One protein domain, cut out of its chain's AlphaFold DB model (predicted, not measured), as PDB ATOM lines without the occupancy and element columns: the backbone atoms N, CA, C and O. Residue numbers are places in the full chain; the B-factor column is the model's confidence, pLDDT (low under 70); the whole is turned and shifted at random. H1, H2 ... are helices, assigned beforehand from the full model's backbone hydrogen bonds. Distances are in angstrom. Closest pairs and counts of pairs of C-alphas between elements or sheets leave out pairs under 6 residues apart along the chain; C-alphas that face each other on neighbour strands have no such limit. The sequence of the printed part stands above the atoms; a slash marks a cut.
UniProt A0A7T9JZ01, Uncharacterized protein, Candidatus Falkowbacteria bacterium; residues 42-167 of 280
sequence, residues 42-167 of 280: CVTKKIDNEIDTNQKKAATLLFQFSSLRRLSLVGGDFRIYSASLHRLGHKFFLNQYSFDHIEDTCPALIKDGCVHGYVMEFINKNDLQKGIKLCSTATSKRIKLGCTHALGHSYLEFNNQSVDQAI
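Overview. This is residues 42 to 167 of the 280 residues of an uncharacterized protein of Candidatus Falkowbacteria bacterium (UniProt A0A7T9JZ01). The longest helix, H7, packs with H5 and H6 in a triangle of three helices, and H5 crosses H3 of a second group of three, the up-and-down bundle H1, H2, H3. H4 packs on H5 where the groups meet, and short H8 lies at the far end beyond H7. The printed part has 126 residues with eight named helices, H1 to H8 in chain order, and no named strand: all helix. It is compact, with a radius of gyration of the C-alphas of 14.9 A and spans of 44 by 30 by 26 A.

Arrangement. H7, residues 141 to 159, touches H6, residues 128 to 136, in a hairpin at 6 degrees, closest at C-alphas 135 and 147, 5.6 A. H7 touches H5, residues 111 to 124, at 34 degrees, only just short of steep, closest at C-alphas 112 and 146, 5.1 A. H5 touches H3, residues 79 to 94, at a steep tilt of 52 degrees; C-alphas 86 and 117 are closest, 3.9 A. H3 touches H1, residues 42 to 53, the same way at 7 degrees, closest at C-alphas 51 and 88, 5.8 A. H2, residues 55 to 70, forms hairpins with both; its residues 57 to 62 alone touch H1, closest at C-alphas 50 and 58, 5.1 A. H4, residues 99 to 105, forms a hairpin with H5, closest at C-alphas 102 and 115, 6.7 A. H8, residues 163 to 167, only just touches H7, with 3 pairs of C-alphas within 8 A, closest at 156 and 166, 6.8 A. O i to N i+4 pairs are within hydrogen-bond range throughout H1, H2, H4, H5, H6 and H8, 10 of 12 in H3 and 14 of 15 in H7.

Along the chain. H7 is 26.5 A long, H3 23.9 A and H2 22.6 A. H1 begins at C-alpha 42 (-20.627, 36.191, -43.380); H8 ends at C-alpha 167 (18.322, 29.852, -38.995).

Size, cuts and confidence. C-alphas 73 and 165 are farthest apart, 44.5 A. The printed part has no cut and no long link. Residues 70 to 78 are under pLDDT 70.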
ATOM      1  N   CYS A  42     -19.529  36.972 -43.958       83.69
ATOM      2  CA  CYS A  42     -20.627  36.191 -43.380       83.69
ATOM      3  C   CYS A  42     -20.248  34.715 -43.193       83.69
ATOM      4  O   CYS A  42     -20.490  34.148 -42.125       83.69
ATOM      5  N   VAL A  43     -19.621  34.104 -44.207       83.00
ATOM      6  CA  VAL A  43     -19.191  32.699 -44.160       83.00
ATOM      7  C   VAL A  43     -18.166  32.502 -43.053       83.00
ATOM      8  O   VAL A  43     -18.328  31.606 -42.226       83.00
ATOM      9  N   THR A  44     -17.162  33.377 -42.977       81.19
ATOM     10  CA  THR A  44     -16.135  33.300 -41.940       81.19
ATOM     11  C   THR A  44     -16.728  33.479 -40.549       81.19
ATOM     12  O   THR A  44     -16.426  32.676 -39.677       81.19
ATOM     13  N   LYS A  45     -17.652  34.428 -40.335       85.38
ATOM     14  CA  LYS A  45     -18.353  34.577 -39.043       85.38
ATOM     15  C   LYS A  45     -19.119  33.318 -38.634       85.38
ATOM     16  O   LYS A  45     -19.115  32.960 -37.460       85.38
ATOM     17  N   LYS A  46     -19.775  32.638 -39.580       87.31
ATOM     18  CA  LYS A  46     -20.472  31.371 -39.300       87.31
ATOM     19  C   LYS A  46     -19.496  30.255 -38.942       87.31
ATOM     20  O   LYS A  46     -19.738  29.551 -37.967       87.31
ATOM     21  N   ILE A  47     -18.402  30.112 -39.689       86.50
ATOM     22  CA  ILE A  47     -17.347  29.139 -39.376       86.50
ATOM     23  C   ILE A  47     -16.756  29.428 -37.997       86.50
ATOM     24  O   ILE A  47     -16.643  28.521 -37.185       86.50
ATOM     25  N   ASP A  48     -16.433  30.683 -37.716       85.88
ATOM     26  CA  ASP A  48     -15.859  31.124 -36.448       85.88
ATOM     27  C   ASP A  48     -16.798  30.866 -35.262       85.88
ATOM     28  O   ASP A  48     -16.346  30.412 -34.213       85.88
ATOM     29  N   ASN A  49     -18.106  31.068 -35.438       88.69
ATOM     30  CA  ASN A  49     -19.095  30.687 -34.431       88.69
ATOM     31  C   ASN A  49     -19.103  29.167 -34.197       88.69
ATOM     32  O   ASN A  49     -19.100  28.720 -33.056       88.69
ATOM     33  N   GLU A  50     -19.052  28.361 -35.261       90.88
ATOM     34  CA  GLU A  50     -18.945  26.901 -35.132       90.88
ATOM     35  C   GLU A  50     -17.614  26.476 -34.497       90.88
ATOM     36  O   GLU A  50     -17.572  25.485 -33.775       90.88
ATOM     37  N   ILE A  51     -16.521  27.221 -34.697       87.50
ATOM     38  CA  ILE A  51     -15.250  26.978 -34.001       87.50
ATOM     39  C   ILE A  51     -15.422  27.160 -32.486       87.50
ATOM     40  O   ILE A  51     -14.805  26.427 -31.715       87.50
ATOM     41  N   ASP A  52     -16.257  28.097 -32.039       86.88
ATOM     42  CA  ASP A  52     -16.527  28.293 -30.614       86.88
ATOM     43  C   ASP A  52     -17.504  27.251 -30.050       86.88
ATOM     44  O   ASP A  52     -17.319  26.802 -28.919       86.88
ATOM     45  N   THR A  53     -18.513  26.832 -30.821       89.38
ATOM     46  CA  THR A  53     -19.614  25.993 -30.313       89.38
ATOM     47  C   THR A  53     -19.508  24.503 -30.647       89.38
ATOM     48  O   THR A  53     -19.997  23.674 -29.885       89.38
ATOM     49  N   ASN A  54     -18.927  24.137 -31.794       89.69
ATOM     50  CA  ASN A  54     -18.851  22.760 -32.294       89.69
ATOM     51  C   ASN A  54     -17.665  22.559 -33.264       89.69
ATOM     52  O   ASN A  54     -17.809  22.564 -34.491       89.69
ATOM     53  N   GLN A  55     -16.476  22.304 -32.714       88.31
ATOM     54  CA  GLN A  55     -15.217  22.255 -33.471       88.31
ATOM     55  C   GLN A  55     -15.202  21.162 -34.553       88.31
ATOM     56  O   GLN A  55     -14.622  21.355 -35.622       88.31
ATOM     57  N   LYS A  56     -15.883  20.028 -34.331       85.12
ATOM     58  CA  LYS A  56     -16.018  18.966 -35.345       85.12
ATOM     59  C   LYS A  56     -16.823  19.441 -36.557       85.12
ATOM     60  O   LYS A  56     -16.450  19.163 -37.702       85.12
ATOM     61  N   LYS A  57     -17.909  20.185 -36.322       87.38
ATOM     62  CA  LYS A  57     -18.707  20.786 -37.396       87.38
ATOM     63  C   LYS A  57     -17.922  21.876 -38.122       87.38
ATOM     64  O   LYS A  57     -17.924  21.890 -39.351       87.38
ATOM     65  N   ALA A  58     -17.180  22.713 -37.398       86.44
ATOM     66  CA  ALA A  58     -16.281  23.692 -38.005       86.44
ATOM     67  C   ALA A  58     -15.221  23.041 -38.909       86.44
ATOM     68  O   ALA A  58     -15.053  23.466 -40.051       86.44
ATOM     69  N   ALA A  59     -14.557  21.975 -38.444       83.19
ATOM     70  CA  ALA A  59     -13.583  21.220 -39.237       83.19
ATOM     71  C   ALA A  59     -14.204  20.666 -40.531       83.19
ATOM     72  O   ALA A  59     -13.610  20.760 -41.606       83.19
ATOM     73  N   THR A  60     -15.433  20.147 -40.437       84.88
ATOM     74  CA  THR A  60     -16.202  19.654 -41.589       84.88
ATOM     75  C   THR A  60     -16.507  20.774 -42.583       84.88
ATOM     76  O   THR A  60     -16.228  20.624 -43.772       84.88
ATOM     77  N   LEU A  61     -17.016  21.916 -42.110       83.62
ATOM     78  CA  LEU A  61     -17.304  23.080 -42.956       83.62
ATOM     79  C   LEU A  61     -16.041  23.581 -43.662       83.62
ATOM     80  O   LEU A  61     -16.039  23.743 -44.880       83.62
ATOM     81  N   LEU A  62     -14.944  23.763 -42.927       81.88
ATOM     82  CA  LEU A  62     -13.663  24.215 -43.474       81.88
ATOM     83  C   LEU A  62     -13.116  23.257 -44.543       81.88
ATOM     84  O   LEU A  62     -12.592  23.700 -45.570       81.88
ATOM     85  N   PHE A  63     -13.273  21.947 -44.348       82.88
ATOM     86  CA  PHE A  63     -12.917  20.948 -45.353       82.88
ATOM     87  C   PHE A  63     -13.810  21.017 -46.594       82.88
ATOM     88  O   PHE A  63     -13.295  20.970 -47.713       82.88
ATOM     89  N   GLN A  64     -15.123  21.159 -46.417       82.38
ATOM     90  CA  GLN A  64     -16.065  21.302 -47.525       82.38
ATOM     91  C   GLN A  64     -15.774  22.567 -48.337       82.38
ATOM     92  O   GLN A  64     -15.665  22.481 -49.556       82.38
ATOM     93  N   PHE A  65     -15.549  23.715 -47.694       79.56
ATOM     94  CA  PHE A  65     -15.147  24.949 -48.378       79.56
ATOM     95  C   PHE A  65     -13.824  24.787 -49.131       79.56
ATOM     96  O   PHE A  65     -13.718  25.175 -50.295       79.56
ATOM     97  N   SER A  66     -12.832  24.141 -48.513       76.50
ATOM     98  CA  SER A  66     -11.550  23.838 -49.166       76.50
ATOM     99  C   SER A  66     -11.702  22.890 -50.365       76.50
ATOM    100  O   SER A  66     -10.956  22.996 -51.339       76.50
ATOM    101  N   SER A  67     -12.670  21.972 -50.314       75.56
ATOM    102  CA  SER A  67     -12.974  21.024 -51.391       75.56
ATOM    103  C   SER A  67     -13.743  21.685 -52.534       75.56
ATOM    104  O   SER A  67     -13.341  21.556 -53.690       75.56
ATOM    105  N   LEU A  68     -14.780  22.475 -52.231       73.06
ATOM    106  CA  LEU A  68     -15.530  23.250 -53.226       73.06
ATOM    107  C   LEU A  68     -14.620  24.236 -53.970       73.06
ATOM    108  O   LEU A  68     -14.769  24.408 -55.178       73.06
ATOM    109  N   ARG A  69     -13.628  24.816 -53.281       70.31
ATOM    110  CA  ARG A  69     -12.577  25.628 -53.907       70.31
ATOM    111  C   ARG A  69     -11.784  24.848 -54.949       70.31
ATOM    112  O   ARG A  69     -11.553  25.348 -56.041       70.31
ATOM    113  N   ARG A  70     -11.322  23.636 -54.617       66.94
ATOM    114  CA  ARG A  70     -10.561  22.806 -55.572       66.94
ATOM    115  C   ARG A  70     -11.375  22.509 -56.829       66.94
ATOM    116  O   ARG A  70     -10.805  22.444 -57.913       66.94
ATOM    117  N   LEU A  71     -12.690  22.379 -56.670       61.47
ATOM    118  CA  LEU A  71     -13.639  22.183 -57.760       61.47
ATOM    119  C   LEU A  71     -14.042  23.490 -58.471       61.47
ATOM    120  O   LEU A  71     -14.852  23.439 -59.391       61.47
ATOM    121  N   SER A  72     -13.506  24.647 -58.062       64.00
ATOM    122  CA  SER A  72     -13.878  25.978 -58.570       64.00
ATOM    123  C   SER A  72     -15.386  26.273 -58.480       64.00
ATOM    124  O   SER A  72     -15.918  27.057 -59.262       64.00
ATOM    125  N   LEU A  73     -16.090  25.637 -57.536       55.75
ATOM    126  CA  LEU A  73     -17.545  25.774 -57.355       55.75
ATOM    127  C   LEU A  73     -17.928  26.949 -56.448       55.75
ATOM    128  O   LEU A  73     -19.097  27.314 -56.357       55.75
ATOM    129  N   VAL A  74     -16.941  27.533 -55.776       57.97
ATOM    130  CA  VAL A  74     -17.050  28.731 -54.943       57.97
ATOM    131  C   VAL A  74     -15.829  29.599 -55.230       57.97
ATOM    132  O   VAL A  74     -14.706  29.093 -55.261       57.97
ATOM    133  N   GLY A  75     -16.041  30.888 -55.477       57.38
ATOM    134  CA  GLY A  75     -14.946  31.851 -55.595       57.38
ATOM    135  C   GLY A  75     -14.756  32.636 -54.302       57.38
ATOM    136  O   GLY A  75     -15.399  32.368 -53.290       57.38
ATOM    137  N   GLY A  76     -13.855  33.613 -54.343       61.97
ATOM    138  CA  GLY A  76     -13.548  34.481 -53.207       61.97
ATOM    139  C   GLY A  76     -12.174  34.218 -52.602       61.97
ATOM    140  O   GLY A  76     -11.473  33.276 -52.966       61.97
ATOM    141  N   ASP A  77     -11.782  35.088 -51.677       68.75
ATOM    142  CA  ASP A  77     -10.462  35.040 -51.062       68.75
ATOM    143  C   ASP A  77     -10.385  33.929 -50.012       68.75
ATOM    144  O   ASP A  77     -10.956  34.045 -48.930       68.75
ATOM    145  N   PHE A  78      -9.670  32.846 -50.323       67.00
ATOM    146  CA  PHE A  78      -9.494  31.719 -49.401       67.00
ATOM    147  C   PHE A  78      -8.393  31.939 -48.362       67.00
ATOM    148  O   PHE A  78      -8.240  31.119 -47.454       67.00
ATOM    149  N   ARG A  79      -7.628  33.033 -48.459       71.75
ATOM    150  CA  ARG A  79      -6.577  33.364 -47.485       71.75
ATOM    151  C   ARG A  79      -7.191  33.636 -46.111       71.75
ATOM    152  O   ARG A  79      -6.606  33.239 -45.108       71.75
ATOM    153  N   ILE A  80      -8.416  34.167 -46.072       70.12
ATOM    154  CA  ILE A  80      -9.175  34.414 -44.836       70.12
ATOM    155  C   ILE A  80      -9.435  33.129 -44.031       70.12
ATOM    156  O   ILE A  80      -9.431  33.163 -42.805       70.12
ATOM    157  N   TYR A  81      -9.606  31.976 -44.695       76.56
ATOM    158  CA  TYR A  81      -9.868  30.723 -43.988       76.56
ATOM    159  C   TYR A  81      -8.615  30.209 -43.286       76.56
ATOM    160  O   TYR A  81      -8.743  29.484 -42.308       76.56
ATOM    161  N   SER A  82      -7.412  30.615 -43.717       79.12
ATOM    162  CA  SER A  82      -6.163  30.282 -43.019       79.12
ATOM    163  C   SER A  82      -6.209  30.718 -41.552       79.12
ATOM    164  O   SER A  82      -5.727  29.986 -40.693       79.12
ATOM    165  N   ALA A  83      -6.817  31.873 -41.258       79.00
ATOM    166  CA  ALA A  83      -6.986  32.356 -39.891       79.00
ATOM    167  C   ALA A  83      -7.957  31.473 -39.092       79.00
ATOM    168  O   ALA A  83      -7.630  31.046 -37.986       79.00
ATOM    169  N   SER A  84      -9.106  31.118 -39.677       83.19
ATOM    170  CA  SER A  84     -10.061  30.188 -39.057       83.19
ATOM    171  C   SER A  84      -9.457  28.794 -38.837       83.19
ATOM    172  O   SER A  84      -9.740  28.166 -37.821       83.19
ATOM    173  N   LEU A  85      -8.575  28.317 -39.724       86.81
ATOM    174  CA  LEU A  85      -7.852  27.054 -39.525       86.81
ATOM    175  C   LEU A  85      -6.921  27.105 -38.313       86.81
ATOM    176  O   LEU A  85      -6.937  26.179 -37.503       86.81
ATOM    177  N   HIS A  86      -6.153  28.187 -38.159       88.06
ATOM    178  CA  HIS A  86      -5.303  28.364 -36.980       88.06
ATOM    179  C   HIS A  86      -6.166  28.434 -35.714       88.06
ATOM    180  O   HIS A  86      -5.928  27.700 -34.758       88.06
ATOM    181  N   ARG A  87      -7.238  29.236 -35.733       87.38
ATOM    182  CA  ARG A  87      -8.165  29.377 -34.602       87.38
ATOM    183  C   ARG A  87      -8.804  28.046 -34.193       87.38
ATOM    184  O   ARG A  87      -8.927  27.773 -33.001       87.38
ATOM    185  N   LEU A  88      -9.180  27.206 -35.157       88.69
ATOM    186  CA  LEU A  88      -9.669  25.852 -34.888       88.69
ATOM    187  C   LEU A  88      -8.611  25.021 -34.140       88.69
ATOM    188  O   LEU A  88      -8.933  24.383 -33.139       88.69
ATOM    189  N   GLY A  89      -7.349  25.088 -34.574       90.88
ATOM    190  CA  GLY A  89      -6.211  24.491 -33.873       90.88
ATOM    191  C   GLY A  89      -6.059  24.977 -32.427       90.88
ATOM    192  O   GLY A  89      -5.955  24.154 -31.518       90.88
ATOM    193  N   HIS A  90      -6.130  26.297 -32.203       91.06
ATOM    194  CA  HIS A  90      -6.062  26.895 -30.860       91.06
ATOM    195  C   HIS A  90      -7.170  26.328 -29.965       91.06
ATOM    196  O   HIS A  90      -6.916  25.883 -28.848       91.06
ATOM    197  N   LYS A  91      -8.412  26.295 -30.468       91.00
ATOM    198  CA  LYS A  91      -9.556  25.766 -29.714       91.00
ATOM    199  C   LYS A  91      -9.409  24.294 -29.383       91.00
ATOM    200  O   LYS A  91      -9.802  23.898 -28.288       91.00
ATOM    201  N   PHE A  92      -8.845  23.487 -30.279       91.62
ATOM    202  CA  PHE A  92      -8.612  22.092 -29.943       91.62
ATOM    203  C   PHE A  92      -7.638  21.939 -28.768       91.62
ATOM    204  O   PHE A  92      -7.907  21.153 -27.861       91.62
ATOM    205  N   PHE A  93      -6.558  22.722 -28.729       92.50
ATOM    206  CA  PHE A  93      -5.654  22.713 -27.580       92.50
ATOM    207  C   PHE A  93      -6.347  23.202 -26.296       92.50
ATOM    208  O   PHE A  93      -6.272  22.538 -25.263       92.50
ATOM    209  N   LEU A  94      -7.070  24.327 -26.355       90.00
ATOM    210  CA  LEU A  94      -7.761  24.903 -25.192       90.00
ATOM    211  C   LEU A  94      -8.832  23.971 -24.606       90.00
ATOM    212  O   LEU A  94      -9.030  23.948 -23.395       90.00
ATOM    213  N   ASN A  95      -9.473  23.160 -25.450       90.25
ATOM    214  CA  ASN A  95     -10.428  22.130 -25.037       90.25
ATOM    215  C   ASN A  95      -9.752  20.807 -24.622       90.25
ATOM    216  O   ASN A  95     -10.435  19.798 -24.462       90.25
ATOM    217  N   GLN A  96      -8.426  20.808 -24.440       91.62
ATOM    218  CA  GLN A  96      -7.629  19.678 -23.954       91.62
ATOM    219  C   GLN A  96      -7.680  18.430 -24.849       91.62
ATOM    220  O   GLN A  96      -7.487  17.309 -24.374       91.62
ATOM    221  N   TYR A  97      -7.912  18.599 -26.153       90.88
ATOM    222  CA  TYR A  97      -7.740  17.496 -27.094       90.88
ATOM    223  C   TYR A  97      -6.256  17.153 -27.242       90.88
ATOM    224  O   TYR A  97      -5.403  18.036 -27.201       90.88
ATOM    225  N   SER A  98      -5.945  15.868 -27.422       92.38
ATOM    226  CA  SER A  98      -4.571  15.429 -27.670       92.38
ATOM    227  C   SER A  98      -4.081  15.882 -29.046       92.38
ATOM    228  O   SER A  98      -4.866  16.190 -29.942       92.38
ATOM    229  N   PHE A  99      -2.767  15.869 -29.246       92.12
ATOM    230  CA  PHE A  99      -2.193  16.180 -30.553       92.12
ATOM    231  C   PHE A  99      -2.604  15.158 -31.625       92.12
ATOM    232  O   PHE A  99      -3.013  15.552 -32.715       92.12
ATOM    233  N   ASP A 100      -2.652  13.871 -31.267       89.69
ATOM    234  CA  ASP A 100      -3.165  12.793 -32.128       89.69
ATOM    235  C   ASP A 100      -4.618  13.045 -32.564       89.69
ATOM    236  O   ASP A 100      -4.986  12.804 -33.712       89.69
ATOM    237  N   HIS A 101      -5.444  13.637 -31.689       87.62
ATOM    238  CA  HIS A 101      -6.813  14.010 -32.043       87.62
ATOM    239  C   HIS A 101      -6.864  14.997 -33.215       87.62
ATOM    240  O   HIS A 101      -7.781  14.925 -34.033       87.62
ATOM    241  N   ILE A 102      -5.893  15.910 -33.318       85.56
ATOM    242  CA  ILE A 102      -5.786  16.854 -34.441       85.56
ATOM    243  C   ILE A 102      -5.436  16.112 -35.720       85.56
ATOM    244  O   ILE A 102      -6.001  16.408 -36.778       85.56
ATOM    245  N   GLU A 103      -4.516  15.150 -35.623       82.31
ATOM    246  CA  GLU A 103      -4.111  14.332 -36.758       82.31
ATOM    247  C   GLU A 103      -5.308  13.570 -37.340       82.31
ATOM    248  O   GLU A 103      -5.442  13.504 -38.564       82.31
ATOM    249  N   ASP A 104      -6.212  13.080 -36.493       83.31
ATOM    250  CA  ASP A 104      -7.394  12.325 -36.917       83.31
ATOM    251  C   ASP A 104      -8.565  13.216 -37.344       83.31
ATOM    252  O   ASP A 104      -9.292  12.903 -38.290       83.31
ATOM    253  N   THR A 105      -8.762  14.342 -36.656       81.88
ATOM    254  CA  THR A 105      -9.982  15.150 -36.795       81.88
ATOM    255  C   THR A 105      -9.862  16.213 -37.875       81.88
ATOM    256  O   THR A 105     -10.863  16.520 -38.519       81.88
ATOM    257  N   CYS A 106      -8.669  16.774 -38.114       84.62
ATOM    258  CA  CYS A 106      -8.489  17.753 -39.183       84.62
ATOM    259  C   CYS A 106      -8.253  17.063 -40.531       84.62
ATOM    260  O   CYS A 106      -7.217  16.421 -40.733       84.62
ATOM    261  N   PRO A 107      -9.160  17.226 -41.512       81.50
ATOM    262  CA  PRO A 107      -9.000  16.604 -42.816       81.50
ATOM    263  C   PRO A 107      -7.735  17.070 -43.533       81.50
ATOM    264  O   PRO A 107      -7.285  18.205 -43.370       81.50
ATOM    265  N   ALA A 108      -7.186  16.214 -44.399       79.19
ATOM    266  CA  ALA A 108      -5.895  16.439 -45.050       79.19
ATOM    267  C   ALA A 108      -5.768  17.810 -45.740       79.19
ATOM    268  O   ALA A 108      -4.688  18.381 -45.743       79.19
ATOM    269  N   LEU A 109      -6.846  18.366 -46.306       77.00
ATOM    270  CA  LEU A 109      -6.800  19.672 -46.979       77.00
ATOM    271  C   LEU A 109      -6.535  20.852 -46.043       77.00
ATOM    272  O   LEU A 109      -5.974  21.846 -46.492       77.00
ATOM    273  N   ILE A 110      -6.928  20.733 -44.777       81.44
ATOM    274  CA  ILE A 110      -6.862  21.814 -43.788       81.44
ATOM    275  C   ILE A 110      -5.920  21.509 -42.620       81.44
ATOM    276  O   ILE A 110      -5.703  22.358 -41.756       81.44
ATOM    277  N   LYS A 111      -5.357  20.295 -42.606       86.56
ATOM    278  CA  LYS A 111      -4.545  19.756 -41.516       86.56
ATOM    279  C   LYS A 111      -3.387  20.672 -41.134       86.56
ATOM    280  O   LYS A 111      -3.203  20.918 -39.951       86.56
ATOM    281  N   ASP A 112      -2.679  21.232 -42.113       86.19
ATOM    282  CA  ASP A 112      -1.513  22.083 -41.849       86.19
ATOM    283  C   ASP A 112      -1.901  23.327 -41.037       86.19
ATOM    284  O   ASP A 112      -1.246  23.634 -40.050       86.19
ATOM    285  N   GLY A 113      -3.009  23.992 -41.388       87.12
ATOM    286  CA  GLY A 113      -3.492  25.164 -40.653       87.12
ATOM    287  C   GLY A 113      -3.991  24.828 -39.242       87.12
ATOM    288  O   GLY A 113      -3.709  25.576 -38.309       87.12
ATOM    289  N   CYS A 114      -4.672  23.687 -39.063       89.62
ATOM    290  CA  CYS A 114      -5.070  23.213 -37.732       89.62
ATOM    291  C   CYS A 114      -3.861  22.919 -36.836       89.62
ATOM    292  O   CYS A 114      -3.802  23.370 -35.696       89.62
ATOM    293  N   VAL A 115      -2.914  22.129 -37.351       92.38
ATOM    294  CA  VAL A 115      -1.700  21.720 -36.633       92.38
ATOM    295  C   VAL A 115      -0.895  22.949 -36.243       92.38
ATOM    296  O   VAL A 115      -0.456  23.053 -35.103       92.38
ATOM    297  N   HIS A 116      -0.768  23.902 -37.169       91.44
ATOM    298  CA  HIS A 116      -0.081  25.161 -36.935       91.44
ATOM    299  C   HIS A 116      -0.671  25.901 -35.732       91.44
ATOM    300  O   HIS A 116       0.044  26.175 -34.771       91.44
ATOM    301  N   GLY A 117      -1.985  26.136 -35.734       90.75
ATOM    302  CA  GLY A 117      -2.645  26.799 -34.618       90.75
ATOM    303  C   GLY A 117      -2.523  26.041 -33.291       90.75
ATOM    304  O   GLY A 117      -2.250  26.644 -32.256       90.75
ATOM    305  N   TYR A 118      -2.686  24.715 -33.304       94.00
ATOM    306  CA  TYR A 118      -2.540  23.907 -32.091       94.00
ATOM    307  C   TYR A 118      -1.142  24.057 -31.482       94.00
ATOM    308  O   TYR A 118      -1.010  24.267 -30.280       94.00
ATOM    309  N   VAL A 119      -0.094  23.958 -32.308       94.56
ATOM    310  CA  VAL A 119       1.304  24.036 -31.860       94.56
ATOM    311  C   VAL A 119       1.625  25.423 -31.312       94.56
ATOM    312  O   VAL A 119       2.248  25.517 -30.257       94.56
ATOM    313  N   MET A 120       1.170  26.489 -31.975       90.81
ATOM    314  CA  MET A 120       1.381  27.857 -31.490       90.81
ATOM    315  C   MET A 120       0.721  28.078 -30.128       90.81
ATOM    316  O   MET A 120       1.388  28.511 -29.192       90.81
ATOM    317  N   GLU A 121      -0.553  27.710 -29.970       91.38
ATOM    318  CA  GLU A 121      -1.244  27.859 -28.684       91.38
ATOM    319  C   GLU A 121      -0.631  26.962 -27.596       91.38
ATOM    320  O   GLU A 121      -0.471  27.385 -26.448       91.38
ATOM    321  N   PHE A 122      -0.209  25.744 -27.956       94.06
ATOM    322  CA  PHE A 122       0.518  24.860 -27.051       94.06
ATOM    323  C   PHE A 122       1.781  25.542 -26.520       94.06
ATOM    324  O   PHE A 122       2.004  25.534 -25.310       94.06
ATOM    325  N   ILE A 123       2.595  26.139 -27.398       93.12
ATOM    326  CA  ILE A 123       3.828  26.840 -27.020       93.12
ATOM    327  C   ILE A 123       3.500  28.085 -26.191       93.12
ATOM    328  O   ILE A 123       4.147  28.305 -25.174       93.12
ATOM    329  N   ASN A 124       2.460  28.841 -26.555       89.25
ATOM    330  CA  ASN A 124       1.985  30.015 -25.816       89.25
ATOM    331  C   ASN A 124       1.661  29.714 -24.350       89.25
ATOM    332  O   ASN A 124       1.993  30.488 -23.457       89.25
ATOM    333  N   LYS A 125       1.021  28.572 -24.085       90.50
ATOM    334  CA  LYS A 125       0.708  28.128 -22.716       90.50
ATOM    335  C   LYS A 125       1.841  27.357 -22.047       90.50
ATOM    336  O   LYS A 125       1.721  26.990 -20.879       90.50
ATOM    337  N   ASN A 126       2.913  27.078 -22.776       90.94
ATOM    338  CA  ASN A 126       4.055  26.320 -22.302       90.94
ATOM    339  C   ASN A 126       5.349  27.058 -22.663       90.94
ATOM    340  O   ASN A 126       5.546  28.207 -22.287       90.94
ATOM    341  N   ASP A 127       6.254  26.361 -23.337       92.12
ATOM    342  CA  ASP A 127       7.531  26.864 -23.790       92.12
ATOM    343  C   ASP A 127       7.889  26.182 -25.117       92.12
ATOM    344  O   ASP A 127       7.339  25.138 -25.497       92.12
ATOM    345  N   LEU A 128       8.835  26.789 -25.826       91.88
ATOM    346  CA  LEU A 128       9.303  26.315 -27.121       91.88
ATOM    347  C   LEU A 128       9.875  24.888 -27.056       91.88
ATOM    348  O   LEU A 128       9.674  24.113 -27.989       91.88
ATOM    349  N   GLN A 129      10.553  24.506 -25.968       93.94
ATOM    350  CA  GLN A 129      11.177  23.182 -25.845       93.94
ATOM    351  C   GLN A 129      10.131  22.069 -25.784       93.94
ATOM    352  O   GLN A 129      10.265  21.035 -26.447       93.94
ATOM    353  N   LYS A 130       9.038  22.292 -25.054       95.12
ATOM    354  CA  LYS A 130       7.890  21.383 -25.067       95.12
ATOM    355  C   LYS A 130       7.232  21.335 -26.445       95.12
ATOM    356  O   LYS A 130       6.820  20.255 -26.859       95.12
ATOM    357  N   GLY A 131       7.171  22.456 -27.166       94.56
ATOM    358  CA  GLY A 131       6.691  22.495 -28.553       94.56
ATOM    359  C   GLY A 131       7.534  21.634 -29.495       94.56
ATOM    360  O   GLY A 131       6.988  20.836 -30.254       94.56
ATOM    361  N   ILE A 132       8.864  21.722 -29.402       94.62
ATOM    362  CA  ILE A 132       9.794  20.875 -30.168       94.62
ATOM    363  C   ILE A 132       9.539  19.396 -29.858       94.62
ATOM    364  O   ILE A 132       9.416  18.579 -30.774       94.62
ATOM    365  N   LYS A 133       9.396  19.050 -28.571       96.12
ATOM    366  CA  LYS A 133       9.086  17.681 -28.147       96.12
ATOM    367  C   LYS A 133       7.747  17.200 -28.704       96.12
ATOM    368  O   LYS A 133       7.684  16.085 -29.211       96.12
ATOM    369  N   LEU A 134       6.708  18.029 -28.660       95.00
ATOM    370  CA  LEU A 134       5.406  17.719 -29.248       95.00
ATOM    371  C   LEU A 134       5.528  17.433 -30.751       95.00
ATOM    372  O   LEU A 134       5.074  16.405 -31.232       95.00
ATOM    373  N   CYS A 135       6.213  18.301 -31.495       94.69
ATOM    374  CA  CYS A 135       6.372  18.147 -32.942       94.69
ATOM    375  C   CYS A 135       7.160  16.883 -33.325       94.69
ATOM    376  O   CYS A 135       6.977  16.346 -34.417       94.69
ATOM    377  N   SER A 136       8.016  16.380 -32.429       92.94
ATOM    378  CA  SER A 136       8.743  15.123 -32.633       92.94
ATOM    379  C   SER A 136       7.851  13.875 -32.586       92.94
ATOM    380  O   SER A 136       8.254  12.838 -33.108       92.94
ATOM    381  N   THR A 137       6.643  13.968 -32.011       93.38
ATOM    382  CA  THR A 137       5.686  12.851 -31.953       93.38
ATOM    383  C   THR A 137       4.777  12.774 -33.178       93.38
ATOM    384  O   THR A 137       3.999  11.831 -33.280       93.38
ATOM    385  N   ALA A 138       4.860  13.737 -34.104       91.31
ATOM    386  CA  ALA A 138       4.036  13.767 -35.307       91.31
ATOM    387  C   ALA A 138       4.236  12.504 -36.159       91.31
ATOM    388  O   ALA A 138       5.358  12.188 -36.568       91.31
ATOM    389  N   THR A 139       3.146  11.803 -36.479       87.06
ATOM    390  CA  THR A 139       3.237  10.479 -37.126       87.06
ATOM    391  C   THR A 139       3.435  10.561 -38.638       87.06
ATOM    392  O   THR A 139       4.000   9.658 -39.258       87.06
ATOM    393  N   SER A 140       2.997  11.661 -39.258       88.56
ATOM    394  CA  SER A 140       3.078  11.848 -40.704       88.56
ATOM    395  C   SER A 140       4.048  12.958 -41.091       88.56
ATOM    396  O   SER A 140       4.104  14.018 -40.468       88.56
ATOM    397  N   LYS A 141       4.751  12.755 -42.212       89.19
ATOM    398  CA  LYS A 141       5.668  13.750 -42.790       89.19
ATOM    399  C   LYS A 141       5.002  15.115 -42.975       89.19
ATOM    400  O   LYS A 141       5.613  16.134 -42.691       89.19
ATOM    401  N   ARG A 142       3.748  15.142 -43.433       87.31
ATOM    402  CA  ARG A 142       3.005  16.389 -43.654       87.31
ATOM    403  C   ARG A 142       2.794  17.167 -42.354       87.31
ATOM    404  O   ARG A 142       3.057  18.363 -42.320       87.31
ATOM    405  N   ILE A 143       2.357  16.480 -41.302       89.00
ATOM    406  CA  ILE A 143       2.133  17.093 -39.987       89.00
ATOM    407  C   ILE A 143       3.455  17.577 -39.419       89.00
ATOM    408  O   ILE A 143       3.531  18.712 -38.976       89.00
ATOM    409  N   LYS A 144       4.513  16.769 -39.539       92.31
ATOM    410  CA  LYS A 144       5.857  17.146 -39.109       92.31
ATOM    411  C   LYS A 144       6.347  18.426 -39.797       92.31
ATOM    412  O   LYS A 144       6.850  19.314 -39.124       92.31
ATOM    413  N   LEU A 145       6.118  18.582 -41.106       91.94
ATOM    414  CA  LEU A 145       6.443  19.819 -41.831       91.94
ATOM    415  C   LEU A 145       5.608  21.019 -41.361       91.94
ATOM    416  O   LEU A 145       6.170  22.087 -41.133       91.94
ATOM    417  N   GLY A 146       4.293  20.851 -41.183       90.88
ATOM    418  CA  GLY A 146       3.419  21.910 -40.656       90.88
ATOM    419  C   GLY A 146       3.795  22.333 -39.230       90.88
ATOM    420  O   GLY A 146       3.854  23.521 -38.927       90.88
ATOM    421  N   CYS A 147       4.133  21.364 -38.383       94.44
ATOM    422  CA  CYS A 147       4.683  21.558 -37.047       94.44
ATOM    423  C   CYS A 147       6.002  22.325 -37.068       94.44
ATOM    424  O   CYS A 147       6.143  23.322 -36.371       94.44
ATOM    425  N   THR A 148       6.968  21.891 -37.874       95.62
ATOM    426  CA  THR A 148       8.275  22.549 -37.950       95.62
ATOM    427  C   THR A 148       8.163  23.976 -38.493       95.62
ATOM    428  O   THR A 148       8.866  24.867 -38.022       95.62
ATOM    429  N   HIS A 149       7.232  24.228 -39.414       93.94
ATOM    430  CA  HIS A 149       6.894  25.586 -39.838       93.94
ATOM    431  C   HIS A 149       6.357  26.430 -38.669       93.94
ATOM    432  O   HIS A 149       6.875  27.519 -38.427       93.94
ATOM    433  N   ALA A 150       5.399  25.900 -37.893       93.19
ATOM    434  CA  ALA A 150       4.864  26.536 -36.682       93.19
ATOM    435  C   ALA A 150       5.953  26.847 -35.642       93.19
ATOM    436  O   ALA A 150       5.967  27.925 -35.054       93.19
ATOM    437  N   LEU A 151       6.910  25.934 -35.455       95.00
ATOM    438  CA  LEU A 151       8.058  26.165 -34.582       95.00
ATOM    439  C   LEU A 151       8.940  27.317 -35.068       95.00
ATOM    440  O   LEU A 151       9.441  28.073 -34.241       95.00
ATOM    441  N   GLY A 152       9.116  27.468 -36.386       93.69
ATOM    442  CA  GLY A 152       9.806  28.615 -36.976       93.69
ATOM    443  C   GLY A 152       9.155  29.937 -36.565       93.69
ATOM    444  O   GLY A 152       9.853  30.834 -36.102       93.69
ATOM    445  N   HIS A 153       7.823  30.033 -36.632       89.25
ATOM    446  CA  HIS A 153       7.102  31.215 -36.142       89.25
ATOM    447  C   HIS A 153       7.410  31.510 -34.679       89.25
ATOM    448  O   HIS A 153       7.940  32.570 -34.346       89.25
ATOM    449  N   SER A 154       7.131  30.535 -33.811       88.88
ATOM    450  CA  SER A 154       7.306  30.709 -32.375       88.88
ATOM    451  C   SER A 154       8.758  31.034 -32.013       88.88
ATOM    452  O   SER A 154       9.004  31.835 -31.117       88.88
ATOM    453  N   TYR A 155       9.751  30.472 -32.710       91.06
ATOM    454  CA  TYR A 155      11.152  30.709 -32.372       91.06
ATOM    455  C   TYR A 155      11.535  32.193 -32.413       91.06
ATOM    456  O   TYR A 155      12.125  32.686 -31.447       91.06
ATOM    457  N   LEU A 156      11.209  32.903 -33.501       83.94
ATOM    458  CA  LEU A 156      11.547  34.327 -33.625       83.94
ATOM    459  C   LEU A 156      10.856  35.169 -32.571       83.94
ATOM    460  O   LEU A 156      11.479  36.046 -31.977       83.94
ATOM    461  N   GLU A 157       9.589  34.870 -32.330       80.75
ATOM    462  CA  GLU A 157       8.787  35.607 -31.377       80.75
ATOM    463  C   GLU A 157       9.311  35.479 -29.945       80.75
ATOM    464  O   GLU A 157       9.481  36.483 -29.258       80.75
ATOM    465  N   PHE A 158       9.615  34.260 -29.494       81.31
ATOM    466  CA  PHE A 158      10.039  34.028 -28.114       81.31
ATOM    467  C   PHE A 158      11.480  34.451 -27.826       81.31
ATOM    468  O   PHE A 158      11.810  34.735 -26.676       81.31
ATOM    469  N   ASN A 159      12.355  34.449 -28.835       79.75
ATOM    470  CA  ASN A 159      13.792  34.636 -28.618       79.75
ATOM    471  C   ASN A 159      14.303  36.023 -29.028       79.75
ATOM    472  O   ASN A 159      15.463  36.323 -28.748       79.75
ATOM    473  N   ASN A 160      13.475  36.865 -29.662       76.19
ATOM    474  CA  ASN A 160      13.846  38.205 -30.138       76.19
ATOM    475  C   ASN A 160      15.193  38.223 -30.899       76.19
ATOM    476  O   ASN A 160      16.050  39.081 -30.683       76.19
ATOM    477  N   GLN A 161      15.407  37.213 -31.748       83.25
ATOM    478  CA  GLN A 161      16.617  37.055 -32.558       83.25
ATOM    479  C   GLN A 161      16.394  37.567 -33.979       83.25
ATOM    480  O   GLN A 161      15.263  37.648 -34.456       83.25
ATOM    481  N   SER A 162      17.482  37.868 -34.692       86.00
ATOM    482  CA  SER A 162      17.388  38.076 -36.137       86.00
ATOM    483  C   SER A 162      17.098  36.752 -36.857       86.00
ATOM    484  O   SER A 162      17.455  35.675 -36.374       86.00
ATOM    485  N   VAL A 163      16.499  36.824 -38.051       88.31
ATOM    486  CA  VAL A 163      16.226  35.633 -38.879       88.31
ATOM    487  C   VAL A 163      17.498  34.817 -39.132       88.31
ATOM    488  O   VAL A 163      17.486  33.607 -38.951       88.31
ATOM    489  N   ASP A 164      18.612  35.464 -39.482       88.31
ATOM    490  CA  ASP A 164      19.891  34.781 -39.733       88.31
ATOM    491  C   ASP A 164      20.410  34.020 -38.499       88.31
ATOM    492  O   ASP A 164      20.871  32.880 -38.606       88.31
ATOM    493  N   GLN A 165      20.289  34.618 -37.308       89.19
ATOM    494  CA  GLN A 165      20.658  33.948 -36.060       89.19
ATOM    495  C   GLN A 165      19.767  32.732 -35.804       89.19
ATOM    496  O   GLN A 165      20.295  31.655 -35.538       89.19
ATOM    497  N   ALA A 166      18.451  32.882 -35.968       91.94
ATOM    498  CA  ALA A 166      17.490  31.805 -35.769       91.94
ATOM    499  C   ALA A 166      17.687  30.640 -36.754       91.94
ATOM    500  O   ALA A 166      17.627  29.476 -36.359       91.94
ATOM    501  N   ILE A 167      17.997  30.912 -38.027       92.88
ATOM    502  CA  ILE A 167      18.322  29.852 -38.995       92.88
ATOM    503  C   ILE A 167      19.505  29.022 -38.481       92.88
ATOM    504  O   ILE A 167      19.440  27.791 -38.446       92.88
TER     505      ILE A 167